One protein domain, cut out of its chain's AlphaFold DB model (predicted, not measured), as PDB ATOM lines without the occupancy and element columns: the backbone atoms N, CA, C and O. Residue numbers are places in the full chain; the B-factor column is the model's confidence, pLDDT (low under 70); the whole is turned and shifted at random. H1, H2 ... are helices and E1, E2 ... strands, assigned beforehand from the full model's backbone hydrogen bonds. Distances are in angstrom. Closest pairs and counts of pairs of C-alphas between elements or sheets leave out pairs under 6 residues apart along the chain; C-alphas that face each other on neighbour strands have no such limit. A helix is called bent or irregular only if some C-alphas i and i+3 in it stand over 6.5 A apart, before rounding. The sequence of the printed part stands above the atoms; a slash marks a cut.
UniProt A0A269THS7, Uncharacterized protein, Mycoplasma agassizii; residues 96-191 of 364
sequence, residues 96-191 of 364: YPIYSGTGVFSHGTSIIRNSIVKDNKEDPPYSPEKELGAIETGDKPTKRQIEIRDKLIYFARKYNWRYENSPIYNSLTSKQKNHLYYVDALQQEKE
ATOM      1  N   TYR A  96      28.780  43.153  80.183       91.12
ATOM      2  CA  TYR A  96      28.494  41.973  79.379       91.12
ATOM      3  C   TYR A  96      29.711  41.043  79.317       91.12
ATOM      4  O   TYR A  96      30.767  41.478  78.852       91.12
ATOM      5  N   PRO A  97      29.596  39.784  79.755       89.25
ATOM      6  CA  PRO A  97      30.659  38.799  79.615       89.25
ATOM      7  C   PRO A  97      30.851  38.401  78.154       89.25
ATOM      8  O   PRO A  97      29.895  38.047  77.468       89.25
ATOM      9  N   ILE A  98      32.096  38.388  77.692       80.31
ATOM     10  CA  ILE A  98      32.428  37.916  76.349       80.31
ATOM     11  C   ILE A  98      32.946  36.500  76.488       80.31
ATOM     12  O   ILE A  98      34.100  36.269  76.836       80.31
ATOM     13  N   TYR A  99      32.041  35.553  76.278       64.56
ATOM     14  CA  TYR A  99      32.321  34.133  76.445       64.56
ATOM     15  C   TYR A  99      33.364  33.612  75.434       64.56
ATOM     16  O   TYR A  99      34.111  32.686  75.739       64.56
ATOM     17  N   SER A 100      33.472  34.235  74.257       61.53
ATOM     18  CA  SER A 100      34.481  33.899  73.253       61.53
ATOM     19  C   SER A 100      35.852  34.488  73.606       61.53
ATOM     20  O   SER A 100      35.975  35.687  73.862       61.53
ATOM     21  N   GLY A 101      36.894  33.653  73.569       54.88
ATOM     22  CA  GLY A 101      38.282  34.098  73.707       54.88
ATOM     23  C   GLY A 101      38.691  35.101  72.622       54.88
ATOM     24  O   GLY A 101      38.020  35.246  71.598       54.88
ATOM     25  N   THR A 102      39.821  35.786  72.819       52.66
ATOM     26  CA  THR A 102      40.215  36.893  71.936       52.66
ATOM     27  C   THR A 102      40.507  36.501  70.493       52.66
ATOM     28  O   THR A 102      40.417  37.345  69.607       52.66
ATOM     29  N   GLY A 103      40.795  35.223  70.240       49.41
ATOM     30  CA  GLY A 103      41.012  34.693  68.892       49.41
ATOM     31  C   GLY A 103      39.799  34.811  67.961       49.41
ATOM     32  O   GLY A 103      39.970  34.710  66.754       49.41
ATOM     33  N   VAL A 104      38.596  35.066  68.495       51.62
ATOM     34  CA  VAL A 104      37.366  35.274  67.705       51.62
ATOM     35  C   VAL A 104      37.190  36.745  67.279       51.62
ATOM     36  O   VAL A 104      36.393  37.046  66.396       51.62
ATOM     37  N   PHE A 105      37.969  37.683  67.838       54.12
ATOM     38  CA  PHE A 105      37.917  39.109  67.469       54.12
ATOM     39  C   PHE A 105      38.554  39.429  66.104       54.12
ATOM     40  O   PHE A 105      38.586  40.593  65.714       54.12
ATOM     41  N   SER A 106      39.042  38.436  65.353       48.38
ATOM     42  CA  SER A 106      39.730  38.620  64.064       48.38
ATOM     43  C   SER A 106      38.864  39.235  62.954       48.38
ATOM     44  O   SER A 106      39.386  39.579  61.898       48.38
ATOM     45  N   HIS A 107      37.555  39.405  63.171       48.81
ATOM     46  CA  HIS A 107      36.613  39.912  62.169       48.81
ATOM     47  C   HIS A 107      36.148  41.364  62.396       48.81
ATOM     48  O   HIS A 107      35.264  41.836  61.684       48.81
ATOM     49  N   GLY A 108      36.754  42.100  63.336       53.38
ATOM     50  CA  GLY A 108      36.494  43.532  63.527       53.38
ATOM     51  C   GLY A 108      37.522  44.231  64.421       53.38
ATOM     52  O   GLY A 108      38.239  43.593  65.189       53.38
ATOM     53  N   THR A 109      37.614  45.561  64.323       57.69
ATOM     54  CA  THR A 109      38.500  46.356  65.188       57.69
ATOM     55  C   THR A 109      37.975  46.333  66.622       57.69
ATOM     56  O   THR A 109      36.929  46.912  66.922       57.69
ATOM     57  N   SER A 110      38.690  45.654  67.514       68.62
ATOM     58  CA  SER A 110      38.305  45.500  68.918       68.62
ATOM     59  C   SER A 110      39.268  46.270  69.808       68.62
ATOM     60  O   SER A 110      40.463  45.997  69.798       68.62
ATOM     61  N   ILE A 111      38.761  47.209  70.609       74.75
ATOM     62  CA  ILE A 111      39.601  47.987  71.529       74.75
ATOM     63  C   ILE A 111      39.655  47.271  72.878       74.75
ATOM     64  O   ILE A 111      38.640  47.177  73.568       74.75
ATOM     65  N   ILE A 112      40.833  46.801  73.289       78.12
ATOM     66  CA  ILE A 112      41.064  46.257  74.634       78.12
ATOM     67  C   ILE A 112      41.785  47.307  75.471       78.12
ATOM     68  O   ILE A 112      42.937  47.656  75.211       78.12
ATOM     69  N   ARG A 113      41.145  47.781  76.539       80.69
ATOM     70  CA  ARG A 113      41.751  48.772  77.435       80.69
ATOM     71  C   ARG A 113      42.461  48.101  78.603       80.69
ATOM     72  O   ARG A 113      41.842  47.399  79.398       80.69
ATOM     73  N   ASN A 114      43.763  48.365  78.715       73.75
ATOM     74  CA  ASN A 114      44.636  47.794  79.742       73.75
ATOM     75  C   ASN A 114      44.988  48.783  80.864       73.75
ATOM     76  O   ASN A 114      45.418  48.361  81.932       73.75
ATOM     77  N   SER A 115      44.827  50.086  80.666       67.00
ATOM     78  CA  SER A 115      45.255  51.092  81.640       67.00
ATOM     79  C   SER A 115      44.221  52.202  81.796       67.00
ATOM     80  O   SER A 115      43.366  52.429  80.938       67.00
ATOM     81  N   ILE A 116      44.309  52.884  82.939       60.62
ATOM     82  CA  ILE A 116      43.750  54.223  83.116       60.62
ATOM     83  C   ILE A 116      44.540  55.108  82.154       60.62
ATOM     84  O   ILE A 116      45.755  55.234  82.317       60.62
ATOM     85  N   VAL A 117      43.882  55.676  81.145       55.84
ATOM     86  CA  VAL A 117      44.542  56.589  80.204       55.84
ATOM     87  C   VAL A 117      44.973  57.817  81.003       55.84
ATOM     88  O   VAL A 117      44.139  58.631  81.384       55.84
ATOM     89  N   LYS A 118      46.267  57.920  81.328       50.34
ATOM     90  CA  LYS A 118      46.811  59.052  82.099       50.34
ATOM     91  C   LYS A 118      47.097  60.283  81.237       50.34
ATOM     92  O   LYS A 118      47.169  61.380  81.772       50.34
ATOM     93  N   ASP A 119      47.197  60.110  79.919       51.81
ATOM     94  CA  ASP A 119      47.820  61.112  79.047       51.81
ATOM     95  C   ASP A 119      46.853  61.849  78.104       51.81
ATOM     96  O   ASP A 119      47.319  62.478  77.160       51.81
ATOM     97  N   ASN A 120      45.524  61.764  78.275       50.66
ATOM     98  CA  ASN A 120      44.541  62.328  77.321       50.66
ATOM     99  C   ASN A 120      44.772  61.927  75.847       50.66
ATOM    100  O   ASN A 120      44.192  62.527  74.943       50.66
ATOM    101  N   LYS A 121      45.615  60.921  75.587       54.16
ATOM    102  CA  LYS A 121      45.855  60.419  74.241       54.16
ATOM    103  C   LYS A 121      44.535  59.839  73.762       54.16
ATOM    104  O   LYS A 121      43.926  59.018  74.460       54.16
ATOM    105  N   GLU A 122      44.068  60.333  72.618       54.97
ATOM    106  CA  GLU A 122      42.927  59.732  71.943       54.97
ATOM    107  C   GLU A 122      43.199  58.233  71.783       54.97
ATOM    108  O   GLU A 122      44.355  57.799  71.711       54.97
ATOM    109  N   ASP A 123      42.130  57.435  71.740       54.50
ATOM    110  CA  ASP A 123      42.286  56.077  71.221       54.50
ATOM    111  C   ASP A 123      43.010  56.155  69.880       54.50
ATOM    112  O   ASP A 123      42.820  57.150  69.163       54.50
ATOM    113  N   PRO A 124      43.809  55.140  69.514       52.56
ATOM    114  CA  PRO A 124      44.330  55.099  68.166       52.56
ATOM    115  C   PRO A 124      43.150  55.305  67.197       52.56
ATOM    116  O   PRO A 124      42.055  54.779  67.433       52.56
ATOM    117  N   PRO A 125      43.301  56.178  66.187       48.31
ATOM    118  CA  PRO A 125      42.191  56.526  65.322       48.31
ATOM    119  C   PRO A 125      41.660  55.253  64.667       48.31
ATOM    120  O   PRO A 125      42.434  54.491  64.084       48.31
ATOM    121  N   TYR A 126      40.342  55.051  64.762       45.50
ATOM    122  CA  TYR A 126      39.640  54.013  64.016       45.50
ATOM    123  C   TYR A 126      40.019  54.155  62.542       45.50
ATOM    124  O   TYR A 126      39.675  55.145  61.895       45.50
ATOM    125  N   SER A 127      40.781  53.191  62.035       47.56
ATOM    126  CA  SER A 127      41.168  53.133  60.635       47.56
ATOM    127  C   SER A 127      40.480  51.915  60.033       47.56
ATOM    128  O   SER A 127      40.990  50.807  60.185       47.56
ATOM    129  N   PRO A 128      39.322  52.093  59.373       45.75
ATOM    130  CA  PRO A 128      38.662  51.006  58.650       45.75
ATOM    131  C   PRO A 128      39.527  50.466  57.498       45.75
ATOM    132  O   PRO A 128      39.229  49.407  56.957       45.75
ATOM    133  N   GLU A 129      40.592  51.191  57.135       48.12
ATOM    134  CA  GLU A 129      41.587  50.814  56.130       48.12
ATOM    135  C   GLU A 129      42.721  49.941  56.690       48.12
ATOM    136  O   GLU A 129      43.393  49.252  55.923       48.12
ATOM    137  N   LYS A 130      42.936  49.925  58.016       48.28
ATOM    138  CA  LYS A 130      43.784  48.908  58.645       48.28
ATOM    139  C   LYS A 130      43.000  47.603  58.620       48.28
ATOM    140  O   LYS A 130      41.888  47.551  59.133       48.28
ATOM    141  N   GLU A 131      43.589  46.596  57.988       46.59
ATOM    142  CA  GLU A 131      43.048  45.255  57.768       46.59
ATOM    143  C   GLU A 131      42.056  44.793  58.853       46.59
ATOM    144  O   GLU A 131      42.310  44.901  60.058       46.59
ATOM    145  N   LEU A 132      40.919  44.259  58.395       44.41
ATOM    146  CA  LEU A 132      39.932  43.531  59.192       44.41
ATOM    147  C   LEU A 132      40.626  42.707  60.297       44.41
ATOM    148  O   LEU A 132      41.362  41.774  59.991       44.41
ATOM    149  N   GLY A 133      40.388  43.054  61.569       48.44
ATOM    150  CA  GLY A 133      40.855  42.260  62.716       48.44
ATOM    151  C   GLY A 133      41.920  42.879  63.625       48.44
ATOM    152  O   GLY A 133      42.447  42.172  64.485       48.44
ATOM    153  N   ALA A 134      42.242  44.172  63.509       51.25
ATOM    154  CA  ALA A 134      43.148  44.808  64.467       51.25
ATOM    155  C   ALA A 134      42.522  44.876  65.879       51.25
ATOM    156  O   ALA A 134      41.653  45.704  66.168       51.25
ATOM    157  N   ILE A 135      42.975  44.000  66.781       61.09
ATOM    158  CA  ILE A 135      42.781  44.176  68.222       61.09
ATOM    159  C   ILE A 135      43.737  45.281  68.663       61.09
ATOM    160  O   ILE A 135      44.947  45.074  68.754       61.09
ATOM    161  N   GLU A 136      43.201  46.453  68.966       62.75
ATOM    162  CA  GLU A 136      43.994  47.538  69.521       62.75
ATOM    163  C   GLU A 136      44.012  47.404  71.038       62.75
ATOM    164  O   GLU A 136      43.048  47.707  71.747       62.75
ATOM    165  N   THR A 137      45.124  46.891  71.552       63.19
ATOM    166  CA  THR A 137      45.380  46.863  72.987       63.19
ATOM    167  C   THR A 137      45.957  48.204  73.425       63.19
ATOM    168  O   THR A 137      46.876  48.709  72.785       63.19
ATOM    169  N   GLY A 138      45.472  48.746  74.543       66.69
ATOM    170  CA  GLY A 138      46.138  49.854  75.235       66.69
ATOM    171  C   GLY A 138      47.535  49.463  75.742       66.69
ATOM    172  O   GLY A 138      48.102  48.455  75.319       66.69
ATOM    173  N   ASP A 139      48.072  50.221  76.701       70.06
ATOM    174  CA  ASP A 139      49.406  49.977  77.276       70.06
ATOM    175  C   ASP A 139      49.659  48.510  77.657       70.06
ATOM    176  O   ASP A 139      48.731  47.732  77.903       70.06
ATOM    177  N   LYS A 140      50.934  48.126  77.771       76.00
ATOM    178  CA  LYS A 140      51.324  46.772  78.185       76.00
ATOM    179  C   LYS A 140      50.556  46.358  79.457       76.00
ATOM    180  O   LYS A 140      50.625  47.077  80.457       76.00
ATOM    181  N   PRO A 141      49.843  45.213  79.454       77.88
ATOM    182  CA  PRO A 141      49.066  44.795  80.611       77.88
ATOM    183  C   PRO A 141      49.978  44.515  81.806       77.88
ATOM    184  O   PRO A 141      51.095  44.008  81.668       77.88
ATOM    185  N   THR A 142      49.484  44.823  83.001       84.19
ATOM    186  CA  THR A 142      50.156  44.454  84.251       84.19
ATOM    187  C   THR A 142      50.154  42.934  84.437       84.19
ATOM    188  O   THR A 142      49.288  42.231  83.913       84.19
ATOM    189  N   LYS A 143      51.077  42.410  85.255       88.06
ATOM    190  CA  LYS A 143      51.113  40.978  85.604       88.06
ATOM    191  C   LYS A 143      49.761  40.481  86.134       88.06
ATOM    192  O   LYS A 143      49.278  39.440  85.710       88.06
ATOM    193  N   ARG A 144      49.114  41.277  86.995       87.81
ATOM    194  CA  ARG A 144      47.791  40.966  87.557       87.81
ATOM    195  C   ARG A 144      46.718  40.848  86.476       87.81
ATOM    196  O   ARG A 144      45.860  39.982  86.565       87.81
ATOM    197  N   GLN A 145      46.755  41.702  85.456       86.19
ATOM    198  CA  GLN A 145      45.801  41.623  84.351       86.19
ATOM    199  C   GLN A 145      46.004  40.379  83.505       86.19
ATOM    200  O   GLN A 145      45.016  39.767  83.121       86.19
ATOM    201  N   ILE A 146      47.257  40.001  83.240       85.00
ATOM    202  CA  ILE A 146      47.582  38.750  82.543       85.00
ATOM    203  C   ILE A 146      47.011  37.567  83.337       85.00
ATOM    204  O   ILE A 146      46.178  36.835  82.819       85.00
ATOM    205  N   GLU A 147      47.326  37.474  84.634       88.69
ATOM    206  CA  GLU A 147      46.826  36.400  85.507       88.69
ATOM    207  C   GLU A 147      45.291  36.338  85.576       88.69
ATOM    208  O   GLU A 147      44.713  35.255  85.660       88.69
ATOM    209  N   ILE A 148      44.612  37.490  85.569       89.38
ATOM    210  CA  ILE A 148      43.147  37.546  85.569       89.38
ATOM    211  C   ILE A 148      42.563  37.113  84.225       89.38
ATOM    212  O   ILE A 148      41.555  36.414  84.224       89.38
ATOM    213  N   ARG A 149      43.179  37.483  83.101       85.19
ATOM    214  CA  ARG A 149      42.739  37.070  81.753       85.19
ATOM    215  C   ARG A 149      42.918  35.578  81.514       85.19
ATOM    216  O   ARG A 149      42.115  34.980  80.813       85.19
ATOM    217  N   ASP A 150      43.928  34.975  82.129       83.88
ATOM    218  CA  ASP A 150      44.140  33.529  82.044       83.88
ATOM    219  C   ASP A 150      43.077  32.742  82.831       83.88
ATOM    220  O   ASP A 150      42.813  31.576  82.544       83.88
ATOM    221  N   LYS A 151      42.464  33.368  83.846       87.12
ATOM    222  CA  LYS A 151      41.469  32.740  84.733       87.12
ATOM    223  C   LYS A 151      40.025  33.072  84.379       87.12
ATOM    224  O   LYS A 151      39.128  32.293  84.709       87.12
ATOM    225  N   LEU A 152      39.800  34.255  83.810       86.38
ATOM    226  CA  LEU A 152      38.500  34.885  83.606       86.38
ATOM    227  C   LEU A 152      38.414  35.507  82.210       86.38
ATOM    228  O   LEU A 152      39.401  35.719  81.520       86.38
ATOM    229  N   ILE A 153      37.194  35.844  81.817       86.56
ATOM    230  CA  ILE A 153      36.874  36.378  80.496       86.56
ATOM    231  C   ILE A 153      36.972  37.908  80.424       86.56
ATOM    232  O   ILE A 153      37.093  38.604  81.437       86.56
ATOM    233  N   TYR A 154      36.883  38.431  79.202       86.75
ATOM    234  CA  TYR A 154      36.731  39.859  78.939       86.75
ATOM    235  C   TYR A 154      35.284  40.318  79.095       86.75
ATOM    236  O   TYR A 154      34.340  39.528  79.054       86.75
ATOM    237  N   PHE A 155      35.124  41.629  79.236       89.19
ATOM    238  CA  PHE A 155      33.844  42.278  79.453       89.19
ATOM    239  C   PHE A 155      33.645  43.456  78.509       89.19
ATOM    240  O   PHE A 155      34.528  44.303  78.383       89.19
ATOM    241  N   ALA A 156      32.468  43.539  77.893       88.38
ATOM    242  CA  ALA A 156      32.033  44.709  77.142       88.38
ATOM    243  C   ALA A 156      31.244  45.661  78.043       88.38
ATOM    244  O   ALA A 156      30.461  45.241  78.904       88.38
ATOM    245  N   ARG A 157      31.438  46.962  77.824       88.69
ATOM    246  CA  ARG A 157      30.640  47.990  78.492       88.69
ATOM    247  C   ARG A 157      29.225  48.084  77.915       88.69
ATOM    248  O   ARG A 157      28.981  47.784  76.749       88.69
ATOM    249  N   LYS A 158      28.315  48.608  78.723       90.69
ATOM    250  CA  LYS A 158      26.992  49.075  78.324       90.69
ATOM    251  C   LYS A 158      27.078  50.492  77.787       90.69
ATOM    252  O   LYS A 158      27.718  51.363  78.383       90.69
ATOM    253  N   TYR A 159      26.418  50.726  76.658       88.25
ATOM    254  CA  TYR A 159      26.275  52.070  76.114       88.25
ATOM    255  C   TYR A 159      25.489  52.950  77.083       88.25
ATOM    256  O   TYR A 159      24.486  52.471  77.584       88.25
ATOM    257  N   ASN A 160      25.959  54.169  77.383       90.12
ATOM    258  CA  ASN A 160      25.395  55.137  78.348       90.12
ATOM    259  C   ASN A 160      25.274  54.702  79.823       90.12
ATOM    260  O   ASN A 160      24.770  55.465  80.650       90.12
ATOM    261  N   TRP A 161      25.770  53.522  80.201       93.19
ATOM    262  CA  TRP A 161      25.755  53.100  81.602       93.19
ATOM    263  C   TRP A 161      26.781  53.871  82.430       93.19
ATOM    264  O   TRP A 161      27.942  54.010  82.043       93.19
ATOM    265  N   ARG A 162      26.374  54.337  83.612       89.75
ATOM    266  CA  ARG A 162      27.259  55.032  84.551       89.75
ATOM    267  C   ARG A 162      27.943  54.028  85.477       89.75
ATOM    268  O   ARG A 162      27.318  53.446  86.364       89.75
ATOM    269  N   TYR A 163      29.243  53.843  85.273       90.50
ATOM    270  CA  TYR A 163      30.080  52.981  86.105       90.50
ATOM    271  C   TYR A 163      30.738  53.775  87.236       90.50
ATOM    272  O   TYR A 163      31.830  54.307  87.071       90.50
ATOM    273  N   GLU A 164      30.098  53.824  88.402       87.00
ATOM    274  CA  GLU A 164      30.612  54.551  89.577       87.00
ATOM    275  C   GLU A 164      32.022  54.100  89.979       87.00
ATOM    276  O   GLU A 164      32.879  54.920  90.298       87.00
ATOM    277  N   ASN A 165      32.287  52.797  89.895       86.75
ATOM    278  CA  ASN A 165      33.471  52.187  90.485       86.75
ATOM    279  C   ASN A 165      34.525  51.726  89.471       86.75
ATOM    280  O   ASN A 165      35.541  51.162  89.881       86.75
ATOM    281  N   SER A 166      34.316  51.964  88.172       88.75
ATOM    282  CA  SER A 166      35.221  51.506  87.111       88.75
ATOM    283  C   SER A 166      36.374  52.491  86.900       88.75
ATOM    284  O   SER A 166      36.147  53.594  86.397       88.75
ATOM    285  N   PRO A 167      37.630  52.111  87.212       83.50
ATOM    286  CA  PRO A 167      38.766  53.003  87.014       83.50
ATOM    287  C   PRO A 167      38.985  53.366  85.543       83.50
ATOM    288  O   PRO A 167      39.320  54.510  85.253       83.50
ATOM    289  N   ILE A 168      38.775  52.416  84.619       84.94
ATOM    290  CA  ILE A 168      38.952  52.668  83.185       84.94
ATOM    291  C   ILE A 168      37.819  53.544  82.667       84.94
ATOM    292  O   ILE A 168      38.110  54.592  82.109       84.94
ATOM    293  N   TYR A 169      36.544  53.178  82.866       87.31
ATOM    294  CA  TYR A 169      35.419  53.967  82.335       87.31
ATOM    295  C   TYR A 169      35.486  55.426  82.798       87.31
ATOM    296  O   TYR A 169      35.286  56.343  82.001       87.31
ATOM    297  N   ASN A 170      35.814  55.649  84.073       87.31
ATOM    298  CA  ASN A 170      35.872  56.990  84.645       87.31
ATOM    299  C   ASN A 170      37.049  57.827  84.130       87.31
ATOM    300  O   ASN A 170      36.958  59.050  84.173       87.31
ATOM    301  N   SER A 171      38.099  57.207  83.585       84.38
ATOM    302  CA  SER A 171      39.212  57.927  82.955       84.38
ATOM    303  C   SER A 171      38.992  58.234  81.473       84.38
ATOM    304  O   SER A 171      39.832  58.887  80.866       84.38
ATOM    305  N   LEU A 172      37.920  57.728  80.855       83.50
ATOM    306  CA  LEU A 172      37.668  57.927  79.427       83.50
ATOM    307  C   LEU A 172      37.036  59.290  79.138       83.50
ATOM    308  O   LEU A 172      36.102  59.725  79.826       83.50
ATOM    309  N   THR A 173      37.478  59.904  78.039       83.06
ATOM    310  CA  THR A 173      36.805  61.058  77.425       83.06
ATOM    311  C   THR A 173      35.406  60.679  76.923       83.06
ATOM    312  O   THR A 173      35.101  59.505  76.697       83.06
ATOM    313  N   SER A 174      34.541  61.670  76.687       83.00
ATOM    314  CA  SER A 174      33.195  61.431  76.140       83.00
ATOM    315  C   SER A 174      33.226  60.716  74.782       83.00
ATOM    316  O   SER A 174      32.430  59.810  74.553       83.00
ATOM    317  N   LYS A 175      34.192  61.048  73.911       80.50
ATOM    318  CA  LYS A 175      34.400  60.379  72.613       80.50
ATOM    319  C   LYS A 175      34.757  58.900  72.800       80.50
ATOM    320  O   LYS A 175      34.121  58.032  72.215       80.50
ATOM    321  N   GLN A 176      35.693  58.597  73.699       79.62
ATOM    322  CA  GLN A 176      36.096  57.221  74.019       79.62
ATOM    323  C   GLN A 176      34.968  56.399  74.657       79.62
ATOM    324  O   GLN A 176      34.830  55.206  74.379       79.62
ATOM    325  N   LYS A 177      34.124  57.035  75.478       83.62
ATOM    326  CA  LYS A 177      32.910  56.423  76.039       83.62
ATOM    327  C   LYS A 177      31.856  56.109  74.984       83.62
ATOM    328  O   LYS A 177      30.937  55.366  75.300       83.62
ATOM    329  N   ASN A 178      31.977  56.607  73.755       80.31
ATOM    330  CA  ASN A 178      31.078  56.249  72.661       80.31
ATOM    331  C   ASN A 178      31.553  55.019  71.868       80.31
ATOM    332  O   ASN A 178      30.729  54.380  71.222       80.31
ATOM    333  N   HIS A 179      32.814  54.591  71.996       77.00
ATOM    334  CA  HIS A 179      33.336  53.396  71.315       77.00
ATOM    335  C   HIS A 179      33.003  52.094  72.050       77.00
ATOM    336  O   HIS A 179      32.988  52.049  73.285       77.00
ATOM    337  N   LEU A 180      32.736  51.010  71.318       78.12
ATOM    338  CA  LEU A 180      32.725  49.675  71.916       78.12
ATOM    339  C   LEU A 180      34.158  49.330  72.334       78.12
ATOM    340  O   LEU A 180      35.087  49.443  71.541       78.12
ATOM    341  N   TYR A 181      34.337  48.927  73.586       80.81
ATOM    342  CA  TYR A 181      35.630  48.484  74.081       80.81
ATOM    343  C   TYR A 181      35.448  47.377  75.109       80.81
ATOM    344  O   TYR A 181      34.379  47.214  75.713       80.81
ATOM    345  N   TYR A 182      36.539  46.657  75.315       85.25
ATOM    346  CA  TYR A 182      36.638  45.526  76.204       85.25
ATOM    347  C   TYR A 182      37.621  45.801  77.327       85.25
ATOM    348  O   TYR A 182      38.612  46.520  77.172       85.25
ATOM    349  N   VAL A 183      37.325  45.221  78.480       87.31
ATOM    350  CA  VAL A 183      38.127  45.322  79.695       87.31
ATOM    351  C   VAL A 183      38.242  43.956  80.350       87.31
ATOM    352  O   VAL A 183      37.416  43.073  80.124       87.31
ATOM    353  N   ASP A 184      39.275  43.772  81.164       89.12
ATOM    354  CA  ASP A 184      39.387  42.583  82.002       89.12
ATOM    355  C   ASP A 184      38.461  42.649  83.229       89.12
ATOM    356  O   ASP A 184      37.870  43.684  83.562       89.12
ATOM    357  N   ALA A 185      38.336  41.510  83.913       90.25
ATOM    358  CA  ALA A 185      37.458  41.359  85.065       90.25
ATOM    359  C   ALA A 185      37.765  42.342  86.208       90.25
ATOM    360  O   ALA A 185      36.868  42.614  87.003       90.25
ATOM    361  N   LEU A 186      38.973  42.921  86.296       90.31
ATOM    362  CA  LEU A 186      39.327  43.845  87.383       90.31
ATOM    363  C   LEU A 186      38.458  45.109  87.388       90.31
ATOM    364  O   LEU A 186      38.336  45.756  88.425       90.31
ATOM    365  N   GLN A 187      37.793  45.452  86.277       89.75
ATOM    366  CA  GLN A 187      36.826  46.559  86.269       89.75
ATOM    367  C   GLN A 187      35.610  46.324  87.162       89.75
ATOM    368  O   GLN A 187      34.943  47.280  87.546       89.75
ATOM    369  N   GLN A 188      35.342  45.073  87.529       91.00
ATOM    370  CA  GLN A 188      34.287  44.717  88.462       91.00
ATOM    371  C   GLN A 188      34.792  44.660  89.913       91.00
ATOM    372  O   GLN A 188      34.044  44.243  90.789       91.00
ATOM    373  N   GLU A 189      36.061  44.974  90.214       90.62
ATOM    374  CA  GLU A 189      36.664  44.653  91.522       90.62
ATOM    375  C   GLU A 189      35.936  45.328  92.684       90.62
ATOM    376  O   GLU A 189      35.602  44.676  93.677       90.62
ATOM    377  N   LYS A 190      35.615  46.604  92.483       91.69
ATOM    378  CA  LYS A 190      34.910  47.469  93.428       91.69
ATOM    379  C   LYS A 190      33.383  47.409  93.299       91.69
ATOM    380  O   LYS A 190      32.687  48.091  94.041       91.69
ATOM    381  N   GLU A 191      32.855  46.621  92.364       91.88
ATOM    382  CA  GLU A 191      31.409  46.441  92.218       91.88
ATOM    383  C   GLU A 191      30.871  45.530  93.335       91.88
ATOM    384  O   GLU A 191      31.569  44.597  93.762       91.88
TER     385      GLU A 191
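AT A GLANCE: This is residues 96 to 191 of the 364 residues of an uncharacterized protein of Mycoplasma agassizii (UniProt A0A269THS7). A small, strongly twisted sheet of five very short strands runs through the middle of the domain, with E5 nearest the centre, and four short helices lie scattered round it among many loops. From E2 a long loop, residues 113 to 134, swings out to one end of the longest axis at Glu 129 and returns to E3, while H4 lies towards the other end. The printed part has 96 residues, with helices and strands in the order E1 H1 E2 E3 H2 E4 H3 E5 H4; the sheet is mixed, in the order E1 E4 E5 E2 E3. The class is mixed, helices and strands, with 39 residues in named elements, under half. The whole is compact, with a radius of gyration of the C-alphas of 13.0 A and spans of 38 by 30 by 24 A.

IN THESE COORDINATES: The strands are E1, residues 96 to 98, from C-alpha 96 at (28.494, 41.973, 79.379); E4, residues 154 to 156; E5, residues 181 to 183; E2, residues 110 to 112; and E3, residues 135 to 137. H2, residues 143 to 151, is the longest helix at 12.7 A. H1, residues 102 to 107, is 10.8 A long and irregular, with C-alphas 104 and 107 7.3 A apart. H3 is residues 167 to 171, and H4, residues 185 to 188, ends at C-alpha 188 (34.287, 44.717, 88.462).

HOW THE PARTS SIT: The sheet is only just strongly twisted, its C-alphas lying up to 4.4 A off the best plane. E5 and E2 are parallel at 34 degrees, with N 182 and O 111 2.8 A apart. E2 and E3 are parallel at 20 degrees, with N 136 and O 110 at 2.9 A. E4 is antiparallel to E5 at 140 degrees, with N 155 and O 183 at 2.9 A, and to the edge strand E1 at 137 degrees, with N 98 and O 154 at 2.9 A. E1, H1 and E2 form a split strand-helix-strand unit, two strands of one sheet joined through a helix, with E4 and E5 between them in the sheet; its crossover is right-handed. H1 only grazes the sheet; its closest C-alphas to E3 are those of Phe 105 and Ile 135, 7.1 A. H4 only grazes the sheet too, and touches H2, closest at the C-alphas of Ile 148 and Ala 185, 6.9 A. H3 is close to but not clearly touching H4, with the C-alphas of Pro 167 and Gln 187 6.8 A apart. H2 and H3 are not on the sheet and are apart from each other. In H2 and H3 every O i to N i+4 pair is within hydrogen-bond range; H1 has 0 of 2, with 1 of 3 O i to N i+3 pairs, and H4 is too short for an i+4 pair.

THE WHOLE: The C-alphas farthest apart are those of Glu 129 and Lys 190, 38.0 A. The printed part has no cut. The link from E2 to E3, 22 residues, is long. The mean pLDDT of the printed part is 73.6, and residues 99 to 110 and 115 to 138 are under 70.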